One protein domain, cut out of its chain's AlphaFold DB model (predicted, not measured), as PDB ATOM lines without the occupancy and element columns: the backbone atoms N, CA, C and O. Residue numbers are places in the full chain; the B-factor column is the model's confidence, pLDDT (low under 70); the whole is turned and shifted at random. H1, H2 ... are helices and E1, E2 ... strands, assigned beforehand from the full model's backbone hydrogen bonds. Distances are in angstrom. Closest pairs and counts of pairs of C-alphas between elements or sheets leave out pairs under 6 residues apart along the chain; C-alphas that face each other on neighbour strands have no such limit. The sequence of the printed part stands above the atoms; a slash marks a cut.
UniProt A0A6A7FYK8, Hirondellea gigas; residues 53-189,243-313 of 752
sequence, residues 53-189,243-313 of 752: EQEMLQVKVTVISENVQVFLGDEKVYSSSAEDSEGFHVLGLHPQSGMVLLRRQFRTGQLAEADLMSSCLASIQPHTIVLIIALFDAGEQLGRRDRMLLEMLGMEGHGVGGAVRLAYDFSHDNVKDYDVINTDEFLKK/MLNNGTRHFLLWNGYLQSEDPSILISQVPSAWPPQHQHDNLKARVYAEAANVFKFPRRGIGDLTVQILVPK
ATOM      1  N   GLU A  53      -6.647  -2.322  70.425       57.53
ATOM      2  CA  GLU A  53      -6.665  -3.457  69.494       57.53
ATOM      3  C   GLU A  53      -8.034  -4.166  69.481       57.53
ATOM      4  O   GLU A  53      -8.523  -4.546  68.416       57.53
ATOM      5  N   GLN A  54      -8.720  -4.249  70.629       67.25
ATOM      6  CA  GLN A  54     -10.100  -4.751  70.714       67.25
ATOM      7  C   GLN A  54     -11.122  -3.861  69.987       67.25
ATOM      8  O   GLN A  54     -12.184  -4.357  69.592       67.25
ATOM      9  N   GLU A  55     -10.815  -2.584  69.759       80.75
ATOM     10  CA  GLU A  55     -11.644  -1.641  68.998       80.75
ATOM     11  C   GLU A  55     -11.344  -1.628  67.490       80.75
ATOM     12  O   GLU A  55     -11.981  -0.886  66.745       80.75
ATOM     13  N   MET A  56     -10.433  -2.473  67.001       82.81
ATOM     14  CA  MET A  56     -10.084  -2.555  65.581       82.81
ATOM     15  C   MET A  56     -10.519  -3.896  64.972       82.81
ATOM     16  O   MET A  56     -10.659  -4.916  65.647       82.81
ATOM     17  N   LEU A  57     -10.749  -3.894  63.664       85.62
ATOM     18  CA  LEU A  57     -10.905  -5.073  62.823       85.62
ATOM     19  C   LEU A  57      -9.622  -5.239  62.017       85.62
ATOM     20  O   LEU A  57      -9.232  -4.333  61.282       85.62
ATOM     21  N   GLN A  58      -8.970  -6.390  62.121       87.69
ATOM     22  CA  GLN A  58      -7.836  -6.701  61.262       87.69
ATOM     23  C   GLN A  58      -8.354  -7.259  59.941       87.69
ATOM     24  O   GLN A  58      -8.876  -8.368  59.907       87.69
ATOM     25  N   VAL A  59      -8.223  -6.491  58.862       87.19
ATOM     26  CA  VAL A  59      -8.680  -6.878  57.525       87.19
ATOM     27  C   VAL A  59      -7.464  -7.141  56.652       87.19
ATOM     28  O   VAL A  59      -6.586  -6.285  56.524       87.19
ATOM     29  N   LYS A  60      -7.420  -8.315  56.024       88.62
ATOM     30  CA  LYS A  60      -6.416  -8.651  55.015       88.62
ATOM     31  C   LYS A  60      -7.098  -9.109  53.736       88.62
ATOM     32  O   LYS A  60      -7.914 -10.022  53.764       88.62
ATOM     33  N   VAL A  61      -6.730  -8.501  52.618       88.00
ATOM     34  CA  VAL A  61      -7.182  -8.866  51.275       88.00
ATOM     35  C   VAL A  61      -5.967  -9.292  50.470       88.00
ATOM     36  O   VAL A  61      -4.966  -8.578  50.437       88.00
ATOM     37  N   THR A  62      -6.042 -10.454  49.835       87.56
ATOM     38  CA  THR A  62      -4.994 -10.970  48.951       87.56
ATOM     39  C   THR A  62      -5.591 -11.292  47.594       87.56
ATOM     40  O   THR A  62      -6.585 -12.010  47.524       87.56
ATOM     41  N   VAL A  63      -4.955 -10.817  46.535       82.94
ATOM     42  CA  VAL A  63      -5.173 -11.234  45.152       82.94
ATOM     43  C   VAL A  63      -3.889 -11.929  44.728       82.94
ATOM     44  O   VAL A  63      -2.858 -11.272  44.618       82.94
ATOM     45  N   ILE A  64      -3.921 -13.252  44.591       80.50
ATOM     46  CA  ILE A  64      -2.748 -14.052  44.210       80.50
ATOM     47  C   ILE A  64      -3.148 -14.967  43.068       80.50
ATOM     48  O   ILE A  64      -4.050 -15.790  43.237       80.50
ATOM     49  N   SER A  65      -2.471 -14.847  41.923       73.62
ATOM     50  CA  SER A  65      -2.823 -15.616  40.718       73.62
ATOM     51  C   SER A  65      -4.337 -15.573  40.439       73.62
ATOM     52  O   SER A  65      -4.979 -16.614  40.340       73.62
ATOM     53  N   GLU A  66      -4.910 -14.364  40.425       72.12
ATOM     54  CA  GLU A  66      -6.345 -14.090  40.187       72.12
ATOM     55  C   GLU A  66      -7.317 -14.599  41.272       72.12
ATOM     56  O   GLU A  66      -8.519 -14.358  41.201       72.12
ATOM     57  N   ASN A  67      -6.817 -15.241  42.333       84.75
ATOM     58  CA  ASN A  67      -7.642 -15.678  43.454       84.75
ATOM     59  C   ASN A  67      -7.736 -14.579  44.511       84.75
ATOM     60  O   ASN A  67      -6.733 -14.208  45.127       84.75
ATOM     61  N   VAL A  68      -8.953 -14.113  44.773       90.00
ATOM     62  CA  VAL A  68      -9.265 -13.163  45.839       90.00
ATOM     63  C   VAL A  68      -9.522 -13.929  47.125       90.00
ATOM     64  O   VAL A  68     -10.376 -14.812  47.177       90.00
ATOM     65  N   GLN A  69      -8.832 -13.568  48.197       93.69
ATOM     66  CA  GLN A  69      -9.127 -14.052  49.541       93.69
ATOM     67  C   GLN A  69      -9.212 -12.878  50.504       93.69
ATOM     68  O   GLN A  69      -8.422 -11.936  50.432       93.69
ATOM     69  N   VAL A  70     -10.173 -12.949  51.421       93.62
ATOM     70  CA  VAL A  70     -10.346 -11.959  52.484       93.62
ATOM     71  C   VAL A  70     -10.286 -12.664  53.825       93.62
ATOM     72  O   VAL A  70     -10.969 -13.669  54.041       93.62
ATOM     73  N   PHE A  71      -9.486 -12.109  54.726       93.50
ATOM     74  CA  PHE A  71      -9.310 -12.575  56.088       93.50
ATOM     75  C   PHE A  71      -9.714 -11.487  57.080       93.50
ATOM     76  O   PHE A  71      -9.413 -10.305  56.877       93.50
ATOM     77  N   LEU A  72     -10.375 -11.908  58.157       91.50
ATOM     78  CA  LEU A  72     -10.643 -11.102  59.342       91.50
ATOM     79  C   LEU A  72      -9.886 -11.715  60.518       91.50
ATOM     80  O   LEU A  72     -10.181 -12.833  60.940       91.50
ATOM     81  N   GLY A  73      -8.865 -11.012  61.004       86.81
ATOM     82  CA  GLY A  73      -7.822 -11.640  61.814       86.81
ATOM     83  C   GLY A  73      -7.152 -12.765  61.021       86.81
ATOM     84  O   GLY A  73      -6.702 -12.552  59.895       86.81
ATOM     85  N   ASP A  74      -7.160 -13.971  61.585       87.44
ATOM     86  CA  ASP A  74      -6.636 -15.182  60.940       87.44
ATOM     87  C   ASP A  74      -7.720 -16.001  60.207       87.44
ATOM     88  O   ASP A  74      -7.410 -16.977  59.517       87.44
ATOM     89  N   GLU A  75      -9.000 -15.635  60.335       92.69
ATOM     90  CA  GLU A  75     -10.105 -16.377  59.727       92.69
ATOM     91  C   GLU A  75     -10.309 -15.955  58.270       92.69
ATOM     92  O   GLU A  75     -10.566 -14.790  57.974       92.69
ATOM     93  N   LYS A  76     -10.259 -16.919  57.346       93.81
ATOM     94  CA  LYS A  76     -10.628 -16.686  55.947       93.81
ATOM     95  C   LYS A  76     -12.148 -16.622  55.810       93.81
ATOM     96  O   LYS A  76     -12.821 -17.645  55.910       93.81
ATOM     97  N   VAL A  77     -12.676 -15.443  55.499       92.75
ATOM     98  CA  VAL A  77     -14.126 -15.193  55.408       92.75
ATOM     99  C   VAL A  77     -14.660 -15.147  53.976       92.75
ATOM    100  O   VAL A  77     -15.878 -15.178  53.772       92.75
ATOM    101  N   TYR A  78     -13.764 -15.072  52.989       92.69
ATOM    102  CA  TYR A  78     -14.085 -15.133  51.567       92.69
ATOM    103  C   TYR A  78     -12.920 -15.709  50.762       92.69
ATOM    104  O   TYR A  78     -11.753 -15.475  51.076       92.69
ATOM    105  N   SER A  79     -13.262 -16.457  49.718       91.50
ATOM    106  CA  SER A  79     -12.353 -16.934  48.682       91.50
ATOM    107  C   SER A  79     -13.134 -16.939  47.377       91.50
ATOM    108  O   SER A  79     -14.239 -17.485  47.357       91.50
ATOM    109  N   SER A  80     -12.583 -16.353  46.323       87.50
ATOM    110  CA  SER A  80     -13.137 -16.471  44.978       87.50
ATOM    111  C   SER A  80     -12.971 -17.900  44.454       87.50
ATOM    112  O   SER A  80     -12.091 -18.646  44.909       87.50
ATOM    113  N   SER A  81     -13.847 -18.297  43.533       80.62
ATOM    114  CA  SER A  81     -13.673 -19.500  42.724       80.62
ATOM    115  C   SER A  81     -12.735 -19.226  41.536       80.62
ATOM    116  O   SER A  81     -12.426 -18.074  41.238       80.62
ATOM    117  N   ALA A  82     -12.287 -20.274  40.837       69.12
ATOM    118  CA  ALA A  82     -11.504 -20.107  39.608       69.12
ATOM    119  C   ALA A  82     -12.323 -19.494  38.454       69.12
ATOM    120  O   ALA A  82     -11.748 -18.912  37.543       69.12
ATOM    121  N   GLU A  83     -13.653 -19.620  38.489       67.00
ATOM    122  CA  GLU A  83     -14.567 -18.996  37.520       67.00
ATOM    123  C   GLU A  83     -14.826 -17.516  37.848       67.00
ATOM    124  O   GLU A  83     -15.398 -16.782  37.039       67.00
ATOM    125  N   ASP A  84     -14.366 -17.072  39.020       74.19
ATOM    126  CA  ASP A  84     -14.608 -15.743  39.557       74.19
ATOM    127  C   ASP A  84     -13.399 -14.806  39.339       74.19
ATOM    128  O   ASP A  84     -13.168 -13.910  40.140       74.19
ATOM    129  N   SER A  85     -12.570 -15.025  38.315       73.44
ATOM    130  CA  SER A  85     -11.275 -14.333  38.160       73.44
ATOM    131  C   SER A  85     -11.331 -12.965  37.457       73.44
ATOM    132  O   SER A  85     -10.294 -12.342  37.231       73.44
ATOM    133  N   GLU A  86     -12.525 -12.464  37.128       79.94
ATOM    134  CA  GLU A  86     -12.722 -11.212  36.382       79.94
ATOM    135  C   GLU A  86     -13.782 -10.294  37.012       79.94
ATOM    136  O   GLU A  86     -14.693 -10.743  37.725       79.94
ATOM    137  N   GLY A  87     -13.700  -8.998  36.688       86.44
ATOM    138  CA  GLY A  87     -14.668  -7.991  37.118       86.44
ATOM    139  C   GLY A  87     -14.477  -7.519  38.564       86.44
ATOM    140  O   GLY A  87     -13.353  -7.350  39.030       86.44
ATOM    141  N   PHE A  88     -15.574  -7.254  39.274       89.69
ATOM    142  CA  PHE A  88     -15.553  -6.762  40.653       89.69
ATOM    143  C   PHE A  88     -16.016  -7.810  41.655       89.69
ATOM    144  O   PHE A  88     -17.078  -8.404  41.490       89.69
ATOM    145  N   HIS A  89     -15.304  -7.920  42.771       93.12
ATOM    146  CA  HIS A  89     -15.788  -8.552  43.992       93.12
ATOM    147  C   HIS A  89     -16.166  -7.472  44.995       93.12
ATOM    148  O   HIS A  89     -15.374  -6.578  45.290       93.12
ATOM    149  N   VAL A  90     -17.370  -7.575  45.547       94.69
ATOM    150  CA  VAL A  90     -17.904  -6.643  46.537       94.69
ATOM    151  C   VAL A  90     -18.291  -7.420  47.785       94.69
ATOM    152  O   VAL A  90     -19.133  -8.326  47.744       94.69
ATOM    153  N   LEU A  91     -17.677  -7.061  48.910       96.56
ATOM    154  CA  LEU A  91     -18.052  -7.557  50.227       96.56
ATOM    155  C   LEU A  91     -18.520  -6.399  51.103       96.56
ATOM    156  O   LEU A  91     -17.908  -5.334  51.113       96.56
ATOM    157  N   GLY A  92     -19.574  -6.636  51.877       96.12
ATOM    158  CA  GLY A  92     -20.040  -5.727  52.925       96.12
ATOM    159  C   GLY A  92     -19.818  -6.355  54.294       96.12
ATOM    160  O   GLY A  92     -20.224  -7.499  54.511       96.12
ATOM    161  N   LEU A  93     -19.182  -5.629  55.209       95.69
ATOM    162  CA  LEU A  93     -18.930  -6.054  56.582       95.69
ATOM    163  C   LEU A  93     -19.702  -5.186  57.569       95.69
ATOM    164  O   LEU A  93     -19.751  -3.958  57.453       95.69
ATOM    165  N   HIS A  94     -20.230  -5.832  58.603       93.69
ATOM    166  CA  HIS A  94     -20.851  -5.142  59.720       93.69
ATOM    167  C   HIS A  94     -19.814  -4.258  60.442       93.69
ATOM    168  O   HIS A  94     -18.779  -4.775  60.876       93.69
ATOM    169  N   PRO A  95     -20.072  -2.951  60.642       91.31
ATOM    170  CA  PRO A  95     -19.047  -1.999  61.083       91.31
ATOM    171  C   PRO A  95     -18.489  -2.263  62.484       91.31
ATOM    172  O   PRO A  95     -17.374  -1.845  62.781       91.31
ATOM    173  N   GLN A  96     -19.247  -2.941  63.349       89.31
ATOM    174  CA  GLN A  96     -18.837  -3.207  64.730       89.31
ATOM    175  C   GLN A  96     -18.237  -4.607  64.922       89.31
ATOM    176  O   GLN A  96     -17.307  -4.787  65.703       89.31
ATOM    177  N   SER A  97     -18.787  -5.613  64.239       89.06
ATOM    178  CA  SER A  97     -18.414  -7.021  64.449       89.06
ATOM    179  C   SER A  97     -17.497  -7.568  63.361       89.06
ATOM    180  O   SER A  97     -16.881  -8.605  63.569       89.06
ATOM    181  N   GLY A  98     -17.424  -6.911  62.201       89.50
ATOM    182  CA  GLY A  98     -16.727  -7.415  61.021       89.50
ATOM    183  C   GLY A  98     -17.459  -8.546  60.297       89.50
ATOM    184  O   GLY A  98     -16.988  -8.989  59.260       89.50
ATOM    185  N   MET A  99     -18.612  -9.013  60.789       91.69
ATOM    186  CA  MET A  99     -19.358 -10.107  60.157       91.69
ATOM    187  C   MET A  99     -19.666  -9.789  58.688       91.69
ATOM    188  O   MET A  99     -20.109  -8.684  58.380       91.69
ATOM    189  N   VAL A 100     -19.455 -10.758  57.792       94.19
ATOM    190  CA  VAL A 100     -19.751 -10.587  56.364       94.19
ATOM    191  C   VAL A 100     -21.262 -10.613  56.141       94.19
ATOM    192  O   VAL A 100     -21.902 -11.629  56.404       94.19
ATOM    193  N   LEU A 101     -21.807  -9.509  55.633       94.62
ATOM    194  CA  LEU A 101     -23.233  -9.313  55.357       94.62
ATOM    195  C   LEU A 101     -23.582  -9.478  53.871       94.62
ATOM    196  O   LEU A 101     -24.697  -9.864  53.530       94.62
ATOM    197  N   LEU A 102     -22.631  -9.179  52.982       94.56
ATOM    198  CA  LEU A 102     -22.795  -9.238  51.529       94.56
ATOM    199  C   LEU A 102     -21.566  -9.882  50.893       94.56
ATOM    200  O   LEU A 102     -20.436  -9.573  51.273       94.56
ATOM    201  N   ARG A 103     -21.799 -10.750  49.905       92.69
ATOM    202  CA  ARG A 103     -20.776 -11.316  49.018       92.69
ATOM    203  C   ARG A 103     -21.324 -11.328  47.602       92.69
ATOM    204  O   ARG A 103     -22.318 -12.012  47.334       92.69
ATOM    205  N   ARG A 104     -20.700 -10.570  46.710       90.94
ATOM    206  CA  ARG A 104     -21.089 -10.498  45.304       90.94
ATOM    207  C   ARG A 104     -19.874 -10.424  44.407       90.94
ATOM    208  O   ARG A 104     -18.871  -9.818  44.770       90.94
ATOM    209  N   GLN A 105     -20.018 -11.017  43.235       90.56
ATOM    210  CA  GLN A 105     -19.121 -10.821  42.116       90.56
ATOM    211  C   GLN A 105     -19.948 -10.288  40.946       90.56
ATOM    212  O   GLN A 105     -21.093 -10.707  40.766       90.56
ATOM    213  N   PHE A 106     -19.367  -9.372  40.182       89.38
ATOM    214  CA  PHE A 106     -19.947  -8.789  38.983       89.38
ATOM    215  C   PHE A 106     -18.939  -8.900  37.852       89.38
ATOM    216  O   PHE A 106     -17.844  -8.347  37.946       89.38
ATOM    217  N   ARG A 107     -19.299  -9.585  36.768       88.44
ATOM    218  CA  ARG A 107     -18.410  -9.794  35.615       88.44
ATOM    219  C   ARG A 107     -18.482  -8.585  34.684       88.44
ATOM    220  O   ARG A 107     -18.983  -8.680  33.569       88.44
ATOM    221  N   THR A 108     -18.033  -7.423  35.155       84.81
ATOM    222  CA  THR A 108     -18.233  -6.113  34.500       84.81
ATOM    223  C   THR A 108     -17.485  -5.914  33.178       84.81
ATOM    224  O   THR A 108     -17.681  -4.888  32.532       84.81
ATOM    225  N   GLY A 109     -16.717  -6.906  32.712       79.44
ATOM    226  CA  GLY A 109     -16.337  -7.020  31.297       79.44
ATOM    227  C   GLY A 109     -17.534  -7.314  30.372       79.44
ATOM    228  O   GLY A 109     -17.455  -7.138  29.160       79.44
ATOM    229  N   GLN A 110     -18.681  -7.722  30.924       86.19
ATOM    230  CA  GLN A 110     -19.933  -7.946  30.200       86.19
ATOM    231  C   GLN A 110     -20.892  -6.759  30.367       86.19
ATOM    232  O   GLN A 110     -21.065  -6.232  31.465       86.19
ATOM    233  N   LEU A 111     -21.580  -6.379  29.283       82.06
ATOM    234  CA  LEU A 111     -22.358  -5.131  29.192       82.06
ATOM    235  C   LEU A 111     -23.372  -4.890  30.326       82.06
ATOM    236  O   LEU A 111     -23.462  -3.774  30.821       82.06
ATOM    237  N   ALA A 112     -24.156  -5.896  30.722       86.62
ATOM    238  CA  ALA A 112     -25.240  -5.705  31.694       86.62
ATOM    239  C   ALA A 112     -24.821  -5.855  33.171       86.62
ATOM    240  O   ALA A 112     -25.612  -5.563  34.066       86.62
ATOM    241  N   GLU A 113     -23.598  -6.315  33.447       87.19
ATOM    242  CA  GLU A 113     -23.137  -6.600  34.816       87.19
ATOM    243  C   GLU A 113     -22.830  -5.322  35.611       87.19
ATOM    244  O   GLU A 113     -23.028  -5.281  36.826       87.19
ATOM    245  N   ALA A 114     -22.405  -4.251  34.931       83.81
ATOM    246  CA  ALA A 114     -22.116  -2.965  35.565       83.81
ATOM    247  C   ALA A 114     -23.372  -2.333  36.198       83.81
ATOM    248  O   ALA A 114     -23.328  -1.849  37.332       83.81
ATOM    249  N   ASP A 115     -24.524  -2.437  35.527       82.25
ATOM    250  CA  ASP A 115     -25.802  -1.945  36.046       82.25
ATOM    251  C   ASP A 115     -26.249  -2.694  37.310       82.25
ATOM    252  O   ASP A 115     -26.785  -2.084  38.247       82.25
ATOM    253  N   LEU A 116     -26.011  -4.009  37.369       85.75
ATOM    254  CA  LEU A 116     -26.282  -4.799  38.570       85.75
ATOM    255  C   LEU A 116     -25.351  -4.434  39.718       85.75
ATOM    256  O   LEU A 116     -25.813  -4.315  40.854       85.75
ATOM    257  N   MET A 117     -24.064  -4.228  39.431       89.38
ATOM    258  CA  MET A 117     -23.100  -3.781  40.432       89.38
ATOM    259  C   MET A 117     -23.540  -2.452  41.040       89.38
ATOM    260  O   MET A 117     -23.629  -2.338  42.259       89.38
ATOM    261  N   SER A 118     -23.887  -1.467  40.215       87.00
ATOM    262  CA  SER A 118     -24.341  -0.156  40.684       87.00
ATOM    263  C   SER A 118     -25.606  -0.224  41.523       87.00
ATOM    264  O   SER A 118     -25.696   0.435  42.559       87.00
ATOM    265  N   SER A 119     -26.562  -1.062  41.121       86.50
ATOM    266  CA  SER A 119     -27.784  -1.300  41.897       86.50
ATOM    267  C   SER A 119     -27.461  -1.944  43.250       86.50
ATOM    268  O   SER A 119     -27.967  -1.511  44.285       86.50
ATOM    269  N   CYS A 120     -26.534  -2.908  43.271       90.94
ATOM    270  CA  CYS A 120     -26.033  -3.515  44.500       90.94
ATOM    271  C   CYS A 120     -25.332  -2.486  45.398       90.94
ATOM    272  O   CYS A 120     -25.684  -2.375  46.568       90.94
ATOM    273  N   LEU A 121     -24.392  -1.690  44.882       91.75
ATOM    274  CA  LEU A 121     -23.674  -0.673  45.661       91.75
ATOM    275  C   LEU A 121     -24.633   0.363  46.269       91.75
ATOM    276  O   LEU A 121     -24.513   0.704  47.445       91.75
ATOM    277  N   ALA A 122     -25.634   0.815  45.511       90.31
ATOM    278  CA  ALA A 122     -26.643   1.762  45.992       90.31
ATOM    279  C   ALA A 122     -27.602   1.176  47.052       90.31
ATOM    280  O   ALA A 122     -28.275   1.919  47.775       90.31
ATOM    281  N   SER A 123     -27.678  -0.153  47.156       90.88
ATOM    282  CA  SER A 123     -28.534  -0.858  48.118       90.88
ATOM    283  C   SER A 123     -27.870  -1.121  49.480       90.88
ATOM    284  O   SER A 123     -28.579  -1.473  50.425       90.88
ATOM    285  N   ILE A 124     -26.547  -0.936  49.586       92.31
ATOM    286  CA  ILE A 124     -25.773  -1.119  50.826       92.31
ATOM    287  C   ILE A 124     -26.160  -0.040  51.847       92.31
ATOM    288  O   ILE A 124     -26.356   1.119  51.476       92.31
ATOM    289  N   GLN A 125     -26.273  -0.397  53.128       91.31
ATOM    290  CA  GLN A 125     -26.625   0.559  54.175       91.31
ATOM    291  C   GLN A 125     -25.479   1.529  54.507       91.31
ATOM    292  O   GLN A 125     -24.295   1.184  54.397       91.31
ATOM    293  N   PRO A 126     -25.813   2.746  54.974       91.56
ATOM    294  CA  PRO A 126     -24.849   3.657  55.576       91.56
ATOM    295  C   PRO A 126     -23.981   2.997  56.655       91.56
ATOM    296  O   PRO A 126     -24.440   2.145  57.414       91.56
ATOM    297  N   HIS A 127     -22.730   3.441  56.770       92.06
ATOM    298  CA  HIS A 127     -21.723   2.958  57.723       92.06
ATOM    299  C   HIS A 127     -21.196   1.535  57.519       92.06
ATOM    300  O   HIS A 127     -20.202   1.194  58.171       92.06
ATOM    301  N   THR A 128     -21.781   0.728  56.631       94.62
ATOM    302  CA  THR A 128     -21.224  -0.575  56.245       94.62
ATOM    303  C   THR A 128     -19.786  -0.399  55.748       94.62
ATOM    304  O   THR A 128     -19.473   0.547  55.021       94.62
ATOM    305  N   ILE A 129     -18.883  -1.285  56.178       95.50
ATOM    306  CA  ILE A 129     -17.513  -1.321  55.655       95.50
ATOM    307  C   ILE A 129     -17.561  -2.125  54.360       95.50
ATOM    308  O   ILE A 129     -17.964  -3.287  54.375       95.50
ATOM    309  N   VAL A 130     -17.166  -1.521  53.247       96.00
ATOM    310  CA  VAL A 130     -17.164  -2.165  51.932       96.00
ATOM    311  C   VAL A 130     -15.746  -2.480  51.491       96.00
ATOM    312  O   VAL A 130     -14.825  -1.680  51.666       96.00
ATOM    313  N   LEU A 131     -15.581  -3.675  50.935       95.69
ATOM    314  CA  LEU A 131     -14.364  -4.113  50.277       95.69
ATOM    315  C   LEU A 131     -14.708  -4.289  48.805       95.69
ATOM    316  O   LEU A 131     -15.557  -5.118  48.472       95.69
ATOM    317  N   ILE A 132     -14.065  -3.506  47.948       93.19
ATOM    318  CA  ILE A 132     -14.249  -3.564  46.500       93.19
ATOM    319  C   ILE A 132     -12.918  -3.989  45.899       93.19
ATOM    320  O   ILE A 132     -11.917  -3.294  46.049       93.19
ATOM    321  N   ILE A 133     -12.902  -5.150  45.257       89.88
ATOM    322  CA  ILE A 133     -11.727  -5.695  44.587       89.88
ATOM    323  C   ILE A 133     -12.032  -5.716  43.097       89.88
ATOM    324  O   ILE A 133     -12.934  -6.437  42.681       89.88
ATOM    325  N   ALA A 134     -11.311  -4.929  42.309       84.75
ATOM    326  CA  ALA A 134     -11.403  -4.955  40.856       84.75
ATOM    327  C   ALA A 134     -10.288  -5.839  40.298       84.75
ATOM    328  O   ALA A 134      -9.130  -5.689  40.692       84.75
ATOM    329  N   LEU A 135     -10.643  -6.750  39.401       79.44
ATOM    330  CA  LEU A 135      -9.740  -7.625  38.659       79.44
ATOM    331  C   LEU A 135      -9.737  -7.234  37.171       79.44
ATOM    332  O   LEU A 135     -10.160  -6.138  36.801       79.44
ATOM    333  N   PHE A 136      -9.250  -8.136  36.322       69.75
ATOM    334  CA  PHE A 136      -9.184  -7.977  34.872       69.75
ATOM    335  C   PHE A 136     -10.510  -7.486  34.264       69.75
ATOM    336  O   PHE A 136     -11.591  -7.892  34.706       69.75
ATOM    337  N   ASP A 137     -10.414  -6.587  33.280       67.50
ATOM    338  CA  ASP A 137     -11.517  -5.962  32.531       67.50
ATOM    339  C   ASP A 137     -12.601  -5.256  33.358       67.50
ATOM    340  O   ASP A 137     -13.616  -4.803  32.819       67.50
ATOM    341  N   ALA A 138     -12.389  -5.081  34.666       73.81
ATOM    342  CA  ALA A 138     -13.414  -4.559  35.558       73.81
ATOM    343  C   ALA A 138     -13.930  -3.177  35.120       73.81
ATOM    344  O   ALA A 138     -15.118  -2.878  35.257       73.81
ATOM    345  N   GLY A 139     -13.048  -2.351  34.551       72.19
ATOM    346  CA  GLY A 139     -13.347  -0.990  34.113       72.19
ATOM    347  C   GLY A 139     -13.906  -0.835  32.692       72.19
ATOM    348  O   GLY A 139     -14.250   0.296  32.331       72.19
ATOM    349  N   GLU A 140     -13.971  -1.895  31.876       72.69
ATOM    350  CA  GLU A 140     -14.232  -1.768  30.432       72.69
ATOM    351  C   GLU A 140     -15.647  -1.284  30.109       72.69
ATOM    352  O   GLU A 140     -15.814  -0.325  29.352       72.69
ATOM    353  N   GLN A 141     -16.665  -1.919  30.702       78.06
ATOM    354  CA  GLN A 141     -18.072  -1.625  30.406       78.06
ATOM    355  C   GLN A 141     -18.721  -0.672  31.421       78.06
ATOM    356  O   GLN A 141     -19.928  -0.453  31.367       78.06
ATOM    357  N   LEU A 142     -17.943  -0.075  32.336       78.94
ATOM    358  CA  LEU A 142     -18.483   0.855  33.332       78.94
ATOM    359  C   LEU A 142     -18.995   2.142  32.676       78.94
ATOM    360  O   LEU A 142     -18.221   2.915  32.090       78.94
ATOM    361  N   GLY A 143     -20.287   2.402  32.855       76.19
ATOM    362  CA  GLY A 143     -20.964   3.638  32.500       76.19
ATOM    363  C   GLY A 143     -20.685   4.770  33.490       76.19
ATOM    364  O   GLY A 143     -19.973   4.624  34.484       76.19
ATOM    365  N   ARG A 144     -21.260   5.953  33.241       77.69
ATOM    366  CA  ARG A 144     -21.009   7.142  34.086       77.69
ATOM    367  C   ARG A 144     -21.507   6.974  35.520       77.69
ATOM    368  O   ARG A 144     -20.838   7.416  36.449       77.69
ATOM    369  N   ARG A 145     -22.676   6.352  35.691       79.19
ATOM    370  CA  ARG A 145     -23.282   6.102  37.005       79.19
ATOM    371  C   ARG A 145     -22.407   5.184  37.858       79.19
ATOM    372  O   ARG A 145     -22.204   5.463  39.034       79.19
ATOM    373  N   ASP A 146     -21.878   4.128  37.253       83.12
ATOM    374  CA  ASP A 146     -21.086   3.115  37.954       83.12
ATOM    375  C   ASP A 146     -19.783   3.721  38.468       83.12
ATOM    376  O   ASP A 146     -19.424   3.565  39.634       83.12
ATOM    377  N   ARG A 147     -19.131   4.522  37.615       82.25
ATOM    378  CA  ARG A 147     -17.915   5.254  37.975       82.25
ATOM    379  C   ARG A 147     -18.170   6.260  39.093       82.25
ATOM    380  O   ARG A 147     -17.415   6.295  40.055       82.25
ATOM    381  N   MET A 148     -19.269   7.010  39.005       82.62
ATOM    382  CA  MET A 148     -19.678   7.965  40.037       82.62
ATOM    383  C   MET A 148     -19.859   7.293  41.407       82.62
ATOM    384  O   MET A 148     -19.385   7.822  42.407       82.62
ATOM    385  N   LEU A 149     -20.525   6.134  41.479       85.69
ATOM    386  CA  LEU A 149     -20.719   5.427  42.751       85.69
ATOM    387  C   LEU A 149     -19.398   4.941  43.349       85.69
ATOM    388  O   LEU A 149     -19.179   5.103  44.547       85.69
ATOM    389  N   LEU A 150     -18.524   4.365  42.523       86.56
ATOM    390  CA  LEU A 150     -17.200   3.922  42.952       86.56
ATOM    391  C   LEU A 150     -16.353   5.106  43.454       86.56
ATOM    392  O   LEU A 150     -15.766   5.011  44.530       86.56
ATOM    393  N   GLU A 151     -16.378   6.244  42.754       82.31
ATOM    394  CA  GLU A 151     -15.716   7.489  43.177       82.31
ATOM    395  C   GLU A 151     -16.257   8.012  44.516       82.31
ATOM    396  O   GLU A 151     -15.481   8.371  45.401       82.31
ATOM    397  N   MET A 152     -17.578   8.004  44.721       85.00
ATOM    398  CA  MET A 152     -18.184   8.403  46.000       85.00
ATOM    399  C   MET A 152     -17.843   7.436  47.144       85.00
ATOM    400  O   MET A 152     -17.726   7.859  48.298       85.00
ATOM    401  N   LEU A 153     -17.642   6.150  46.837       87.94
ATOM    402  CA  LEU A 153     -17.124   5.147  47.775       87.94
ATOM    403  C   LEU A 153     -15.614   5.276  48.020       87.94
ATOM    404  O   LEU A 153     -15.081   4.586  48.892       87.94
ATOM    405  N   GLY A 154     -14.958   6.208  47.331       80.50
ATOM    406  CA  GLY A 154     -13.560   6.562  47.522       80.50
ATOM    407  C   GLY A 154     -12.591   5.777  46.647       80.50
ATOM    408  O   GLY A 154     -11.402   5.796  46.934       80.50
ATOM    409  N   MET A 155     -13.086   5.096  45.611       78.38
ATOM    410  CA  MET A 155     -12.241   4.558  44.550       78.38
ATOM    411  C   MET A 155     -11.882   5.708  43.612       78.38
ATOM    412  O   MET A 155     -12.707   6.147  42.807       78.38
ATOM    413  N   GLU A 156     -10.686   6.266  43.740       66.06
ATOM    414  CA  GLU A 156     -10.305   7.413  42.928       66.06
ATOM    415  C   GLU A 156     -10.110   6.964  41.470       66.06
ATOM    416  O   GLU A 156      -9.717   5.828  41.183       66.06
ATOM    417  N   GLY A 157     -10.439   7.846  40.513       48.56
ATOM    418  CA  GLY A 157     -10.554   7.565  39.068       48.56
ATOM    419  C   GLY A 157      -9.291   7.041  38.362       48.56
ATOM    420  O   GLY A 157      -9.235   6.994  37.137       48.56
ATOM    421  N   HIS A 158      -8.274   6.655  39.121       46.44
ATOM    422  CA  HIS A 158      -7.116   5.870  38.732       46.44
ATOM    423  C   HIS A 158      -7.455   4.370  38.598       46.44
ATOM    424  O   HIS A 158      -6.968   3.736  37.666       46.44
ATOM    425  N   GLY A 159      -8.341   3.827  39.451       45.19
ATOM    426  CA  GLY A 159      -8.758   2.411  39.447       45.19
ATOM    427  C   GLY A 159     -10.097   2.121  38.753       45.19
ATOM    428  O   GLY A 159     -10.354   1.005  38.316       45.19
ATOM    429  N   VAL A 160     -10.947   3.132  38.570       44.91
ATOM    430  CA  VAL A 160     -12.333   2.980  38.076       44.91
ATOM    431  C   VAL A 160     -12.418   3.027  36.535       44.91
ATOM    432  O   VAL A 160     -13.424   3.409  35.943       44.91
ATOM    433  N   GLY A 161     -11.332   2.655  35.849       41.59
ATOM    434  CA  GLY A 161     -11.192   2.700  34.387       41.59
ATOM    435  C   GLY A 161     -10.559   3.992  33.855       41.59
ATOM    436  O   GLY A 161     -11.067   4.584  32.902       41.59
ATOM    437  N   GLY A 162      -9.450   4.424  34.462       39.03
ATOM    438  CA  GLY A 162      -8.721   5.640  34.104       39.03
ATOM    439  C   GLY A 162      -7.262   5.421  33.712       39.03
ATOM    440  O   GLY A 162      -6.397   6.151  34.187       39.03
ATOM    441  N   ALA A 163      -6.995   4.536  32.748       36.12
ATOM    442  CA  ALA A 163      -5.756   4.589  31.957       36.12
ATOM    443  C   ALA A 163      -5.616   5.916  31.160       36.12
ATOM    444  O   ALA A 163      -4.559   6.208  30.609       36.12
ATOM    445  N   VAL A 164      -6.667   6.751  31.115       34.81
ATOM    446  CA  VAL A 164      -6.725   7.975  30.297       34.81
ATOM    447  C   VAL A 164      -6.528   9.267  31.104       34.81
ATOM    448  O   VAL A 164      -5.958  10.220  30.577       34.81
ATOM    449  N   ARG A 165      -6.927   9.334  32.386       32.97
ATOM    450  CA  ARG A 165      -6.840  10.589  33.169       32.97
ATOM    451  C   ARG A 165      -5.472  10.808  33.825       32.97
ATOM    452  O   ARG A 165      -4.987  11.932  33.820       32.97
ATOM    453  N   LEU A 166      -4.788   9.743  34.261       33.69
ATOM    454  CA  LEU A 166      -3.407   9.832  34.771       33.69
ATOM    455  C   LEU A 166      -2.395  10.211  33.693       33.69
ATOM    456  O   LEU A 166      -1.527  11.036  33.952       33.69
ATOM    457  N   ALA A 167      -2.520   9.662  32.482       32.00
ATOM    458  CA  ALA A 167      -1.657  10.042  31.363       32.00
ATOM    459  C   ALA A 167      -1.816  11.532  30.997       32.00
ATOM    460  O   ALA A 167      -0.852  12.173  30.580       32.00
ATOM    461  N   TYR A 168      -3.014  12.094  31.198       31.36
ATOM    462  CA  TYR A 168      -3.309  13.500  30.936       31.36
ATOM    463  C   TYR A 168      -2.845  14.426  32.077       31.36
ATOM    464  O   TYR A 168      -2.148  15.404  31.804       31.36
ATOM    465  N   ASP A 169      -3.119  14.098  33.344       31.95
ATOM    466  CA  ASP A 169      -2.749  14.941  34.497       31.95
ATOM    467  C   ASP A 169      -1.247  14.871  34.858       31.95
ATOM    468  O   ASP A 169      -0.672  15.888  35.249       31.95
ATOM    469  N   PHE A 170      -0.554  13.739  34.636       36.88
ATOM    470  CA  PHE A 170       0.917  13.666  34.770       36.88
ATOM    471  C   PHE A 170       1.669  14.337  33.615       36.88
ATOM    472  O   PHE A 170       2.839  14.676  33.772       36.88
ATOM    473  N   SER A 171       1.019  14.574  32.470       36.34
ATOM    474  CA  SER A 171       1.595  15.425  31.419       36.34
ATOM    475  C   SER A 171       1.507  16.927  31.744       36.34
ATOM    476  O   SER A 171       2.109  17.727  31.032       36.34
ATOM    477  N   HIS A 172       0.807  17.307  32.827       31.42
ATOM    478  CA  HIS A 172       0.532  18.701  33.205       31.42
ATOM    479  C   HIS A 172       0.830  19.052  34.687       31.42
ATOM    480  O   HIS A 172       0.329  20.064  35.176       31.42
ATOM    481  N   ASP A 173       1.654  18.269  35.402       35.09
ATOM    482  CA  ASP A 173       2.254  18.619  36.715       35.09
ATOM    483  C   ASP A 173       1.286  19.080  37.841       35.09
ATOM    484  O   ASP A 173       1.659  19.862  38.718       35.09
ATOM    485  N   ASN A 174       0.042  18.590  37.884       35.03
ATOM    486  CA  ASN A 174      -0.976  19.072  38.839       35.03
ATOM    487  C   ASN A 174      -1.471  18.023  39.856       35.03
ATOM    488  O   ASN A 174      -2.666  17.927  40.120       35.03
ATOM    489  N   VAL A 175      -0.568  17.275  40.500       37.28
ATOM    490  CA  VAL A 175      -0.931  16.349  41.594       37.28
ATOM    491  C   VAL A 175      -0.289  16.806  42.911       37.28
ATOM    492  O   VAL A 175       0.911  16.646  43.109       37.28
ATOM    493  N   LYS A 176      -1.078  17.413  43.814       35.19
ATOM    494  CA  LYS A 176      -0.620  17.911  45.135       35.19
ATOM    495  C   LYS A 176      -1.133  17.107  46.341       35.19
ATOM    496  O   LYS A 176      -0.638  17.338  47.442       35.19
ATOM    497  N   ASP A 177      -2.046  16.153  46.136       34.22
ATOM    498  CA  ASP A 177      -2.821  15.528  47.224       34.22
ATOM    499  C   ASP A 177      -2.500  14.040  47.502       34.22
ATOM    500  O   ASP A 177      -3.121  13.434  48.372       34.22
ATOM    501  N   TYR A 178      -1.495  13.452  46.838       34.56
ATOM    502  CA  TYR A 178      -1.109  12.043  47.022       34.56
ATOM    503  C   TYR A 178       0.316  11.904  47.576       34.56
ATOM    504  O   TYR A 178       1.263  12.470  47.025       34.56
ATOM    505  N   ASP A 179       0.495  11.088  48.619       32.88
ATOM    506  CA  ASP A 179       1.817  10.590  49.011       32.88
ATOM    507  C   ASP A 179       2.187   9.441  48.049       32.88
ATOM    508  O   ASP A 179       1.848   8.282  48.274       32.88
ATOM    509  N   VAL A 180       2.866   9.764  46.943       33.44
ATOM    510  CA  VAL A 180       3.422   8.765  46.017       33.44
ATOM    511  C   VAL A 180       4.650   8.126  46.662       33.44
ATOM    512  O   VAL A 180       5.711   8.742  46.792       33.44
ATOM    513  N   ILE A 181       4.510   6.880  47.100       35.25
ATOM    514  CA  ILE A 181       5.560   6.160  47.819       35.25
ATOM    515  C   ILE A 181       6.334   5.282  46.828       35.25
ATOM    516  O   ILE A 181       5.982   4.128  46.600       35.25
ATOM    517  N   ASN A 182       7.445   5.796  46.287       34.41
ATOM    518  CA  ASN A 182       8.476   4.918  45.733       34.41
ATOM    519  C   ASN A 182       9.047   4.093  46.898       34.41
ATOM    520  O   ASN A 182       9.607   4.653  47.848       34.41
ATOM    521  N   THR A 183       8.880   2.774  46.846       34.81
ATOM    522  CA  THR A 183       9.231   1.830  47.916       34.81
ATOM    523  C   THR A 183      10.675   2.014  48.401       34.81
ATOM    524  O   THR A 183      10.932   1.976  49.605       34.81
ATOM    525  N   ASP A 184      11.606   2.351  47.504       34.06
ATOM    526  CA  ASP A 184      13.014   2.599  47.844       34.06
ATOM    527  C   ASP A 184      13.254   3.944  48.551       34.06
ATOM    528  O   ASP A 184      14.153   4.079  49.393       34.06
ATOM    529  N   GLU A 185      12.453   4.958  48.235       34.41
ATOM    530  CA  GLU A 185      12.567   6.295  48.815       34.41
ATOM    531  C   GLU A 185      11.874   6.380  50.182       34.41
ATOM    532  O   GLU A 185      12.387   7.018  51.103       34.41
ATOM    533  N   PHE A 186      10.777   5.643  50.365       35.75
ATOM    534  CA  PHE A 186      10.098   5.469  51.649       35.75
ATOM    535  C   PHE A 186      10.953   4.725  52.664       35.75
ATOM    536  O   PHE A 186      11.094   5.185  53.798       35.75
ATOM    537  N   LEU A 187      11.627   3.649  52.248       35.41
ATOM    538  CA  LEU A 187      12.581   2.926  53.093       35.41
ATOM    539  C   LEU A 187      13.784   3.805  53.488       35.41
ATOM    540  O   LEU A 187      14.307   3.680  54.602       35.41
ATOM    541  N   LYS A 188      14.201   4.748  52.628       35.38
ATOM    542  CA  LYS A 188      15.224   5.764  52.947       35.38
ATOM    543  C   LYS A 188      14.704   6.869  53.877       35.38
ATOM    544  O   LYS A 188      15.404   7.218  54.833       35.38
ATOM    545  N   LYS A 189      13.496   7.401  53.654       33.72
ATOM    546  CA  LYS A 189      12.872   8.441  54.498       33.72
ATOM    547  C   LYS A 189      12.534   7.915  55.894       33.72
ATOM    548  O   LYS A 189      12.880   8.574  56.870       33.72
ATOM    549  N   MET A 243       0.123   8.299  62.029       27.34
ATOM    550  CA  MET A 243      -0.203   8.645  60.629       27.34
ATOM    551  C   MET A 243      -1.702   8.565  60.289       27.34
ATOM    552  O   MET A 243      -2.104   9.096  59.260       27.34
ATOM    553  N   LEU A 244      -2.530   7.999  61.173       31.52
ATOM    554  CA  LEU A 244      -3.985   7.852  60.998       31.52
ATOM    555  C   LEU A 244      -4.798   9.091  61.439       31.52
ATOM    556  O   LEU A 244      -6.017   9.101  61.308       31.52
ATOM    557  N   ASN A 245      -4.139  10.133  61.963       29.36
ATOM    558  CA  ASN A 245      -4.802  11.261  62.636       29.36
ATOM    559  C   ASN A 245      -5.094  12.493  61.760       29.36
ATOM    560  O   ASN A 245      -5.664  13.458  62.261       29.36
ATOM    561  N   ASN A 246      -4.744  12.482  60.472       27.28
ATOM    562  CA  ASN A 246      -5.194  13.511  59.527       27.28
ATOM    563  C   ASN A 246      -6.107  12.843  58.504       27.28
ATOM    564  O   ASN A 246      -5.623  12.101  57.653       27.28
ATOM    565  N   GLY A 247      -7.413  13.096  58.605       29.42
ATOM    566  CA  GLY A 247      -8.483  12.509  57.786       29.42
ATOM    567  C   GLY A 247      -8.479  12.886  56.298       29.42
ATOM    568  O   GLY A 247      -9.542  13.127  55.740       29.42
ATOM    569  N   THR A 248      -7.305  12.967  55.672       30.25
ATOM    570  CA  THR A 248      -7.079  13.389  54.280       30.25
ATOM    571  C   THR A 248      -5.885  12.694  53.607       30.25
ATOM    572  O   THR A 248      -5.460  13.136  52.547       30.25
ATOM    573  N   ARG A 249      -5.290  11.635  54.181       32.31
ATOM    574  CA  ARG A 249      -4.125  10.966  53.563       32.31
ATOM    575  C   ARG A 249      -4.478   9.620  52.937       32.31
ATOM    576  O   ARG A 249      -4.707   8.644  53.645       32.31
ATOM    577  N   HIS A 250      -4.473   9.615  51.609       37.00
ATOM    578  CA  HIS A 250      -4.630   8.466  50.725       37.00
ATOM    579  C   HIS A 250      -3.293   7.707  50.645       37.00
ATOM    580  O   HIS A 250      -2.243   8.325  50.451       37.00
ATOM    581  N   PHE A 251      -3.299   6.382  50.814       36.34
ATOM    582  CA  PHE A 251      -2.119   5.552  50.549       36.34
ATOM    583  C   PHE A 251      -2.205   5.053  49.109       36.34
ATOM    584  O   PHE A 251      -2.968   4.142  48.850       36.34
ATOM    585  N   LEU A 252      -1.430   5.621  48.181       35.34
ATOM    586  CA  LEU A 252      -1.352   5.127  46.804       35.34
ATOM    587  C   LEU A 252       0.019   4.464  46.588       35.34
ATOM    588  O   LEU A 252       1.058   5.130  46.571       35.34
ATOM    589  N   LEU A 253       0.045   3.139  46.448       36.72
ATOM    590  CA  LEU A 253       1.242   2.405  46.021       36.72
ATOM    591  C   LEU A 253       1.314   2.474  44.488       36.72
ATOM    592  O   LEU A 253       0.547   1.808  43.806       36.72
ATOM    593  N   TRP A 254       2.206   3.308  43.944       35.53
ATOM    594  CA  TRP A 254       2.316   3.560  42.499       35.53
ATOM    595  C   TRP A 254       3.751   3.393  41.999       35.53
ATOM    596  O   TRP A 254       4.673   3.989  42.562       35.53
ATOM    597  N   ASN A 255       3.953   2.602  40.936       31.23
ATOM    598  CA  ASN A 255       5.262   2.479  40.285       31.23
ATOM    599  C   ASN A 255       5.184   1.977  38.821       31.23
ATOM    600  O   ASN A 255       5.746   0.931  38.497       31.23
ATOM    601  N   GLY A 256       4.527   2.702  37.901       35.47
ATOM    602  CA  GLY A 256       4.600   2.336  36.473       35.47
ATOM    603  C   GLY A 256       3.524   2.883  35.528       35.47
ATOM    604  O   GLY A 256       2.766   3.785  35.875       35.47
ATOM    605  N   TYR A 257       3.496   2.315  34.315       33.25
ATOM    606  CA  TYR A 257       2.505   2.525  33.254       33.25
ATOM    607  C   TYR A 257       1.304   1.584  33.455       33.25
ATOM    608  O   TYR A 257       1.431   0.379  33.275       33.25
ATOM    609  N   LEU A 258       0.118   2.121  33.756       39.59
ATOM    610  CA  LEU A 258      -1.096   1.303  33.840       39.59
ATOM    611  C   LEU A 258      -1.430   0.670  32.479       39.59
ATOM    612  O   LEU A 258      -1.703   1.384  31.512       39.59
ATOM    613  N   GLN A 259      -1.485  -0.659  32.430       38.44
ATOM    614  CA  GLN A 259      -2.417  -1.352  31.542       38.44
ATOM    615  C   GLN A 259      -3.703  -1.641  32.328       38.44
ATOM    616  O   GLN A 259      -3.673  -1.730  33.552       38.44
ATOM    617  N   SER A 260      -4.843  -1.739  31.644       46.25
ATOM    618  CA  SER A 260      -6.193  -1.913  32.213       46.25
ATOM    619  C   SER A 260      -6.436  -3.250  32.937       46.25
ATOM    620  O   SER A 260      -7.578  -3.568  33.246       46.25
ATOM    621  N   GLU A 261      -5.381  -4.022  33.191       50.22
ATOM    622  CA  GLU A 261      -5.430  -5.445  33.542       50.22
ATOM    623  C   GLU A 261      -4.982  -5.731  34.994       50.22
ATOM    624  O   GLU A 261      -4.987  -6.881  35.427       50.22
ATOM    625  N   ASP A 262      -4.593  -4.700  35.757       61.84
ATOM    626  CA  ASP A 262      -4.032  -4.853  37.104       61.84
ATOM    627  C   ASP A 262      -5.091  -4.786  38.222       61.84
ATOM    628  O   ASP A 262      -6.026  -3.980  38.150       61.84
ATOM    629  N   PRO A 263      -4.945  -5.583  39.303       72.81
ATOM    630  CA  PRO A 263      -5.942  -5.636  40.354       72.81
ATOM    631  C   PRO A 263      -5.880  -4.387  41.235       72.81
ATOM    632  O   PRO A 263      -4.801  -3.866  41.545       72.81
ATOM    633  N   SER A 264      -7.044  -3.952  41.710       78.56
ATOM    634  CA  SER A 264      -7.173  -2.885  42.703       78.56
ATOM    635  C   SER A 264      -8.075  -3.300  43.858       78.56
ATOM    636  O   SER A 264      -8.980  -4.115  43.705       78.56
ATOM    637  N   ILE A 265      -7.789  -2.772  45.043       82.62
ATOM    638  CA  ILE A 265      -8.489  -3.057  46.294       82.62
ATOM    639  C   ILE A 265      -8.840  -1.726  46.944       82.62
ATOM    640  O   ILE A 265      -7.961  -0.913  47.214       82.62
ATOM    641  N   LEU A 266     -10.111  -1.551  47.276       87.75
ATOM    642  CA  LEU A 266     -10.624  -0.476  48.106       87.75
ATOM    643  C   LEU A 266     -11.212  -1.064  49.387       87.75
ATOM    644  O   LEU A 266     -11.983  -2.022  49.345       87.75
ATOM    645  N   ILE A 267     -10.881  -0.450  50.517       87.44
ATOM    646  CA  ILE A 267     -11.507  -0.683  51.815       87.44
ATOM    647  C   ILE A 267     -12.003   0.671  52.314       87.44
ATOM    648  O   ILE A 267     -11.204   1.542  52.675       87.44
ATOM    649  N   SER A 268     -13.319   0.859  52.348       91.38
ATOM    650  CA  SER A 268     -13.931   2.127  52.741       91.38
ATOM    651  C   SER A 268     -15.186   1.931  53.585       91.38
ATOM    652  O   SER A 268     -15.695   0.822  53.745       91.38
ATOM    653  N   GLN A 269     -15.661   3.014  54.194       92.88
ATOM    654  CA  GLN A 269     -16.922   3.053  54.921       92.88
ATOM    655  C   GLN A 269     -17.954   3.868  54.148       92.88
ATOM    656  O   GLN A 269     -17.710   5.031  53.812       92.88
ATOM    657  N   VAL A 270     -19.129   3.273  53.947       92.81
ATOM    658  CA  VAL A 270     -20.257   3.902  53.257       92.81
ATOM    659  C   VAL A 270     -20.711   5.172  54.007       92.81
ATOM    660  O   VAL A 270     -20.900   5.119  55.229       92.81
ATOM    661  N   PRO A 271     -20.903   6.316  53.315       91.00
ATOM    662  CA  PRO A 271     -21.347   7.571  53.926       91.00
ATOM    663  C   PRO A 271     -22.698   7.480  54.648       91.00
ATOM    664  O   PRO A 271     -23.571   6.714  54.251       91.00
ATOM    665  N   SER A 272     -22.922   8.341  55.647       87.56
ATOM    666  CA  SER A 272     -24.196   8.407  56.386       87.56
ATOM    667  C   SER A 272     -25.405   8.733  55.498       87.56
ATOM    668  O   SER A 272     -26.502   8.251  55.750       87.56
ATOM    669  N   ALA A 273     -25.204   9.561  54.469       85.56
ATOM    670  CA  ALA A 273     -26.246  10.013  53.543       85.56
ATOM    671  C   ALA A 273     -26.305   9.165  52.254       85.56
ATOM    672  O   ALA A 273     -26.679   9.658  51.194       85.56
ATOM    673  N   TRP A 274     -25.881   7.899  52.328       87.00
ATOM    674  CA  TRP A 274     -25.880   6.976  51.194       87.00
ATOM    675  C   TRP A 274     -27.265   6.355  50.936       87.00
ATOM    676  O   TRP A 274     -27.976   6.037  51.895       87.00
ATOM    677  N   PRO A 275     -27.637   6.089  49.667       86.50
ATOM    678  CA  PRO A 275     -26.946   6.411  48.415       86.50
ATOM    679  C   PRO A 275     -27.251   7.829  47.910       86.50
ATOM    680  O   PRO A 275     -28.247   8.427  48.334       86.50
ATOM    681  N   PRO A 276     -26.455   8.336  46.948       82.69
ATOM    682  CA  PRO A 276     -26.729   9.613  46.290       82.69
ATOM    683  C   PRO A 276     -28.139   9.655  45.689       82.69
ATOM    684  O   PRO A 276     -28.565   8.720  45.004       82.69
ATOM    685  N   GLN A 277     -28.845  10.759  45.925       78.19
ATOM    686  CA  GLN A 277     -30.147  11.072  45.329       78.19
ATOM    687  C   GLN A 277     -29.992  11.953  44.080       78.19
ATOM    688  O   GLN A 277     -30.817  11.896  43.165       78.19
ATOM    689  N   HIS A 278     -28.922  12.749  44.013       72.75
ATOM    690  CA  HIS A 278     -28.645  13.684  42.927       72.75
ATOM    691  C   HIS A 278     -27.181  13.634  42.471       72.75
ATOM    692  O   HIS A 278     -26.286  13.225  43.204       72.75
ATOM    693  N   GLN A 279     -26.920  14.121  41.251       62.84
ATOM    694  CA  GLN A 279     -25.574  14.160  40.653       62.84
ATOM    695  C   GLN A 279     -24.541  14.903  41.490       62.84
ATOM    696  O   GLN A 279     -23.355  14.589  41.452       62.84
ATOM    697  N   HIS A 280     -24.992  15.966  42.150       66.88
ATOM    698  CA  HIS A 280     -24.135  16.931  42.820       66.88
ATOM    699  C   HIS A 280     -24.006  16.653  44.317       66.88
ATOM    700  O   HIS A 280     -23.408  17.460  45.030       66.88
ATOM    701  N   ASP A 281     -24.551  15.530  44.796       74.31
ATOM    702  CA  ASP A 281     -24.397  15.120  46.183       74.31
ATOM    703  C   ASP A 281     -22.911  14.863  46.451       74.31
ATOM    704  O   ASP A 281     -22.311  13.931  45.922       74.31
ATOM    705  N   ASN A 282     -22.288  15.713  47.268       71.31
ATOM    706  CA  ASN A 282     -20.880  15.574  47.633       71.31
ATOM    707  C   ASN A 282     -20.729  14.535  48.755       71.31
ATOM    708  O   ASN A 282     -20.431  14.869  49.904       71.31
ATOM    709  N   LEU A 283     -21.002  13.274  48.425       80.88
ATOM    710  CA  LEU A 283     -20.819  12.132  49.312       80.88
ATOM    711  C   LEU A 283     -19.401  11.599  49.134       80.88
ATOM    712  O   LEU A 283     -19.054  11.083  48.076       80.88
ATOM    713  N   LYS A 284     -18.581  11.717  50.180       77.44
ATOM    714  CA  LYS A 284     -17.253  11.101  50.221       77.44
ATOM    715  C   LYS A 284     -17.202  10.063  51.325       77.44
ATOM    716  O   LYS A 284     -17.401  10.389  52.498       77.44
ATOM    717  N   ALA A 285     -16.954   8.818  50.942       85.69
ATOM    718  CA  ALA A 285     -16.693   7.742  51.879       85.69
ATOM    719  C   ALA A 285     -15.427   8.006  52.692       85.69
ATOM    720  O   ALA A 285     -14.489   8.678  52.255       85.69
ATOM    721  N   ARG A 286     -15.384   7.419  53.887       85.19
ATOM    722  CA  ARG A 286     -14.141   7.337  54.647       85.19
ATOM    723  C   ARG A 286     -13.324   6.183  54.079       85.19
ATOM    724  O   ARG A 286     -13.670   5.025  54.296       85.19
ATOM    725  N   VAL A 287     -12.249   6.498  53.371       83.06
ATOM    726  CA  VAL A 287     -11.319   5.498  52.834       83.06
ATOM    727  C   VAL A 287     -10.340   5.079  53.927       83.06
ATOM    728  O   VAL A 287      -9.720   5.926  54.569       83.06
ATOM    729  N   TYR A 288     -10.216   3.772  54.159       81.06
ATOM    730  CA  TYR A 288      -9.202   3.207  55.051       81.06
ATOM    731  C   TYR A 288      -7.961   2.789  54.269       81.06
ATOM    732  O   TYR A 288      -6.844   3.046  54.709       81.06
ATOM    733  N   ALA A 289      -8.163   2.162  53.110       79.19
ATOM    734  CA  ALA A 289      -7.100   1.797  52.189       79.19
ATOM    735  C   ALA A 289      -7.619   1.798  50.752       79.19
ATOM    736  O   ALA A 289      -8.732   1.346  50.491       79.19
ATOM    737  N   GLU A 290      -6.774   2.234  49.831       76.69
ATOM    738  CA  GLU A 290      -6.899   1.983  48.401       76.69
ATOM    739  C   GLU A 290      -5.535   1.470  47.935       76.69
ATOM    740  O   GLU A 290      -4.501   1.947  48.391       76.69
ATOM    741  N   ALA A 291      -5.490   0.440  47.104       73.19
ATOM    742  CA  ALA A 291      -4.241  -0.073  46.562       73.19
ATOM    743  C   ALA A 291      -4.477  -0.594  45.153       73.19
ATOM    744  O   ALA A 291      -5.507  -1.201  44.885       73.19
ATOM    745  N   ALA A 292      -3.505  -0.406  44.269       71.19
ATOM    746  CA  ALA A 292      -3.530  -0.955  42.925       71.19
ATOM    747  C   ALA A 292      -2.145  -1.484  42.572       71.19
ATOM    748  O   ALA A 292      -1.134  -0.935  43.021       71.19
ATOM    749  N   ASN A 293      -2.091  -2.551  41.780       64.75
ATOM    750  CA  ASN A 293      -0.849  -2.926  41.123       64.75
ATOM    751  C   ASN A 293      -0.664  -2.076  39.861       64.75
ATOM    752  O   ASN A 293      -1.641  -1.702  39.221       64.75
ATOM    753  N   VAL A 294       0.580  -1.729  39.529       54.50
ATOM    754  CA  VAL A 294       0.893  -0.978  38.306       54.50
ATOM    755  C   VAL A 294       2.239  -1.446  37.770       54.50
ATOM    756  O   VAL A 294       3.270  -1.263  38.424       54.50
ATOM    757  N   PHE A 295       2.265  -2.013  36.565       49.41
ATOM    758  CA  PHE A 295       3.512  -2.450  35.929       49.41
ATOM    759  C   PHE A 295       4.207  -1.358  35.110       49.41
ATOM    760  O   PHE A 295       3.605  -0.432  34.600       49.41
ATOM    761  N   LYS A 296       5.530  -1.447  34.932       41.22
ATOM    762  CA  LYS A 296       6.284  -0.497  34.085       41.22
ATOM    763  C   LYS A 296       6.227  -0.837  32.586       41.22
ATOM    764  O   LYS A 296       6.541   0.015  31.758       41.22
ATOM    765  N   PHE A 297       5.858  -2.071  32.246       46.28
ATOM    766  CA  PHE A 297       5.810  -2.602  30.883       46.28
ATOM    767  C   PHE A 297       4.627  -3.565  30.732       46.28
ATOM    768  O   PHE A 297       4.259  -4.182  31.733       46.28
ATOM    769  N   PRO A 298       4.105  -3.758  29.505       49.62
ATOM    770  CA  PRO A 298       3.089  -4.766  29.238       49.62
ATOM    771  C   PRO A 298       3.546  -6.142  29.714       49.62
ATOM    772  O   PRO A 298       4.622  -6.613  29.325       49.62
ATOM    773  N   ARG A 299       2.748  -6.784  30.561       51.22
ATOM    774  CA  ARG A 299       3.013  -8.129  31.075       51.22
ATOM    775  C   ARG A 299       1.813  -9.014  30.766       51.22
ATOM    776  O   ARG A 299       0.698  -8.530  30.685       51.22
ATOM    777  N   ARG A 300       2.052 -10.314  30.582       51.03
ATOM    778  CA  ARG A 300       0.967 -11.300  30.583       51.03
ATOM    779  C   ARG A 300       0.720 -11.733  32.027       51.03
ATOM    780  O   ARG A 300       1.654 -12.249  32.643       51.03
ATOM    781  N   GLY A 301      -0.510 -11.564  32.505       52.94
ATOM    782  CA  GLY A 301      -0.988 -12.058  33.799       52.94
ATOM    783  C   GLY A 301      -1.103 -10.986  34.885       52.94
ATOM    784  O   GLY A 301      -0.330 -10.028  34.912       52.94
ATOM    785  N   ILE A 302      -2.061 -11.196  35.790       59.84
ATOM    786  CA  ILE A 302      -2.375 -10.329  36.932       59.84
ATOM    787  C   ILE A 302      -1.241 -10.392  37.964       59.84
ATOM    788  O   ILE A 302      -0.781 -11.471  38.342       59.84
ATOM    789  N   GLY A 303      -0.776  -9.233  38.434       63.91
ATOM    790  CA  GLY A 303       0.212  -9.165  39.507       63.91
ATOM    791  C   GLY A 303      -0.390  -9.385  40.891       63.91
ATOM    792  O   GLY A 303      -1.424  -8.804  41.207       63.91
ATOM    793  N   ASP A 304       0.300 -10.135  41.748       76.25
ATOM    794  CA  ASP A 304      -0.154 -10.358  43.121       76.25
ATOM    795  C   ASP A 304      -0.233  -9.041  43.918       76.25
ATOM    796  O   ASP A 304       0.684  -8.214  43.882       76.25
ATOM    797  N   LEU A 305      -1.315  -8.859  44.675       75.19
ATOM    798  CA  LEU A 305      -1.554  -7.690  45.518       75.19
ATOM    799  C   LEU A 305      -2.065  -8.134  46.888       75.19
ATOM    800  O   LEU A 305      -3.027  -8.887  46.996       75.19
ATOM    801  N   THR A 306      -1.431  -7.667  47.963       79.81
ATOM    802  CA  THR A 306      -1.883  -7.927  49.336       79.81
ATOM    803  C   THR A 306      -1.984  -6.625  50.111       79.81
ATOM    804  O   THR A 306      -1.013  -5.877  50.203       79.81
ATOM    805  N   VAL A 307      -3.148  -6.385  50.709       79.44
ATOM    806  CA  VAL A 307      -3.416  -5.254  51.603       79.44
ATOM    807  C   VAL A 307      -3.779  -5.807  52.970       79.44
ATOM    808  O   VAL A 307      -4.672  -6.641  53.083       79.44
ATOM    809  N   GLN A 308      -3.104  -5.338  54.016       83.31
ATOM    810  CA  GLN A 308      -3.428  -5.664  55.403       83.31
ATOM    811  C   GLN A 308      -3.503  -4.374  56.214       83.31
ATOM    812  O   GLN A 308      -2.552  -3.592  56.229       83.31
ATOM    813  N   ILE A 309      -4.635  -4.146  56.875       81.38
ATOM    814  CA  ILE A 309      -4.914  -2.912  57.609       81.38
ATOM    815  C   ILE A 309      -5.766  -3.187  58.853       81.38
ATOM    816  O   ILE A 309      -6.526  -4.153  58.910       81.38
ATOM    817  N   LEU A 310      -5.636  -2.318  59.855       81.44
ATOM    818  CA  LEU A 310      -6.550  -2.248  60.989       81.44
ATOM    819  C   LEU A 310      -7.635  -1.206  60.694       81.44
ATOM    820  O   LEU A 310      -7.335  -0.028  60.496       81.44
ATOM    821  N   VAL A 311      -8.895  -1.628  60.689       83.12
ATOM    822  CA  VAL A 311     -10.063  -0.770  60.474       83.12
ATOM    823  C   VAL A 311     -10.750  -0.507  61.818       83.12
ATOM    824  O   VAL A 311     -11.163  -1.465  62.465       83.12
ATOM    825  N   PRO A 312     -10.904   0.751  62.266       83.19
ATOM    826  CA  PRO A 312     -11.635   1.059  63.493       83.19
ATOM    827  C   PRO A 312     -13.070   0.546  63.448       83.19
ATOM    828  O   PRO A 312     -13.795   0.822  62.488       83.19
ATOM    829  N   LYS A 313     -13.494  -0.148  64.508       86.50
ATOM    830  CA  LYS A 313     -14.888  -0.555  64.684       86.50
ATOM    831  C   LYS A 313     -15.763   0.692  64.749       86.50
ATOM    832  O   LYS A 313     -15.535   1.610  65.536       86.50
TER     833      LYS A 313
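Overview. This is residues 53 to 189 and 243 to 313 of the 752 residues of a protein of Hirondellea gigas (UniProt A0A6A7FYK8). Two sheets of strands lie face to face as a sandwich, E3, E2, E1 and E9 over one face of E5, E4, E6, E7 and E8, with H1 packed on the other face of the larger sheet and H2 beside H1. Residues 184 to 189 of H4 and residues 168 to 174 stick out from this body. The printed part has 208 residues, with nine named strands and four named helices in the order E1 E2 E3 E4 E5 H1 E6 H2 H3 H4 E7 E8 E9, under half of the residues being in them. Both sheets are antiparallel and the class is mixed, helices and strands. The whole is compact, with a radius of gyration of the C-alphas of 16.4 A and spans of 43 by 42 by 39 A.

Arrangement. E1, residues 56 to 64, E2, residues 67 to 72, and E3, residues 75 to 79, form a meander, each strand the antiparallel neighbour of the one before; N 62 and O 69 are 2.9 A apart, N 70 and O 78 3.0 A. E4, residues 88 to 93, and E5, residues 100 to 106, form a hairpin, with N 90 and O 104 at 2.8 A. H1, residues 113 to 123, is on their sheet at a height over the sheet of 9.6 A. E6, residues 129 to 134, is antiparallel to E4, with N 91 and O 131 at 2.9 A; E5, H1 and E6 form a split strand-helix-strand unit, E4 between the two strands, with a right-handed crossover. H2, residues 144 to 152, touches H1 at a steep tilt of 43 degrees; their closest C-alphas, of Ser 118 and Asp 146, are 5.4 A apart. H3, residues 165 to 169, and H4, residues 183 to 189, touch no helix. E7, residues 264 to 269, and E8, residues 286 to 292, form a hairpin, with N 267 and O 289 at 2.8 A; N 132 of E6 and O 266 of E7 are 2.9 A apart. E9, residues 305 to 312, is antiparallel to E1, with N 59 and O 309 at 2.9 A. In the four helices every O i to N i+4 pair is within hydrogen-bond range.

Along the chain. E1 begins at C-alpha 56, (-10.084, -2.555, 65.581), and is 25.4 A long. E8 is 17.9 A, H1 15.5 A. E9 is 22.4 A and ends at C-alpha 312, (-11.635, 1.059, 63.493).

Size, cuts and confidence. Residues 190 to 242 are not printed, and C-alphas 189 and 243 are 14.4 A apart across the cut. The links H2 to H3, H3 to H4, E7 to E8 and E8 to E9 are long. Mean pLDDT of the printed part is 70.4, with residues 156 to 189 and 243 to 262 among those under 70.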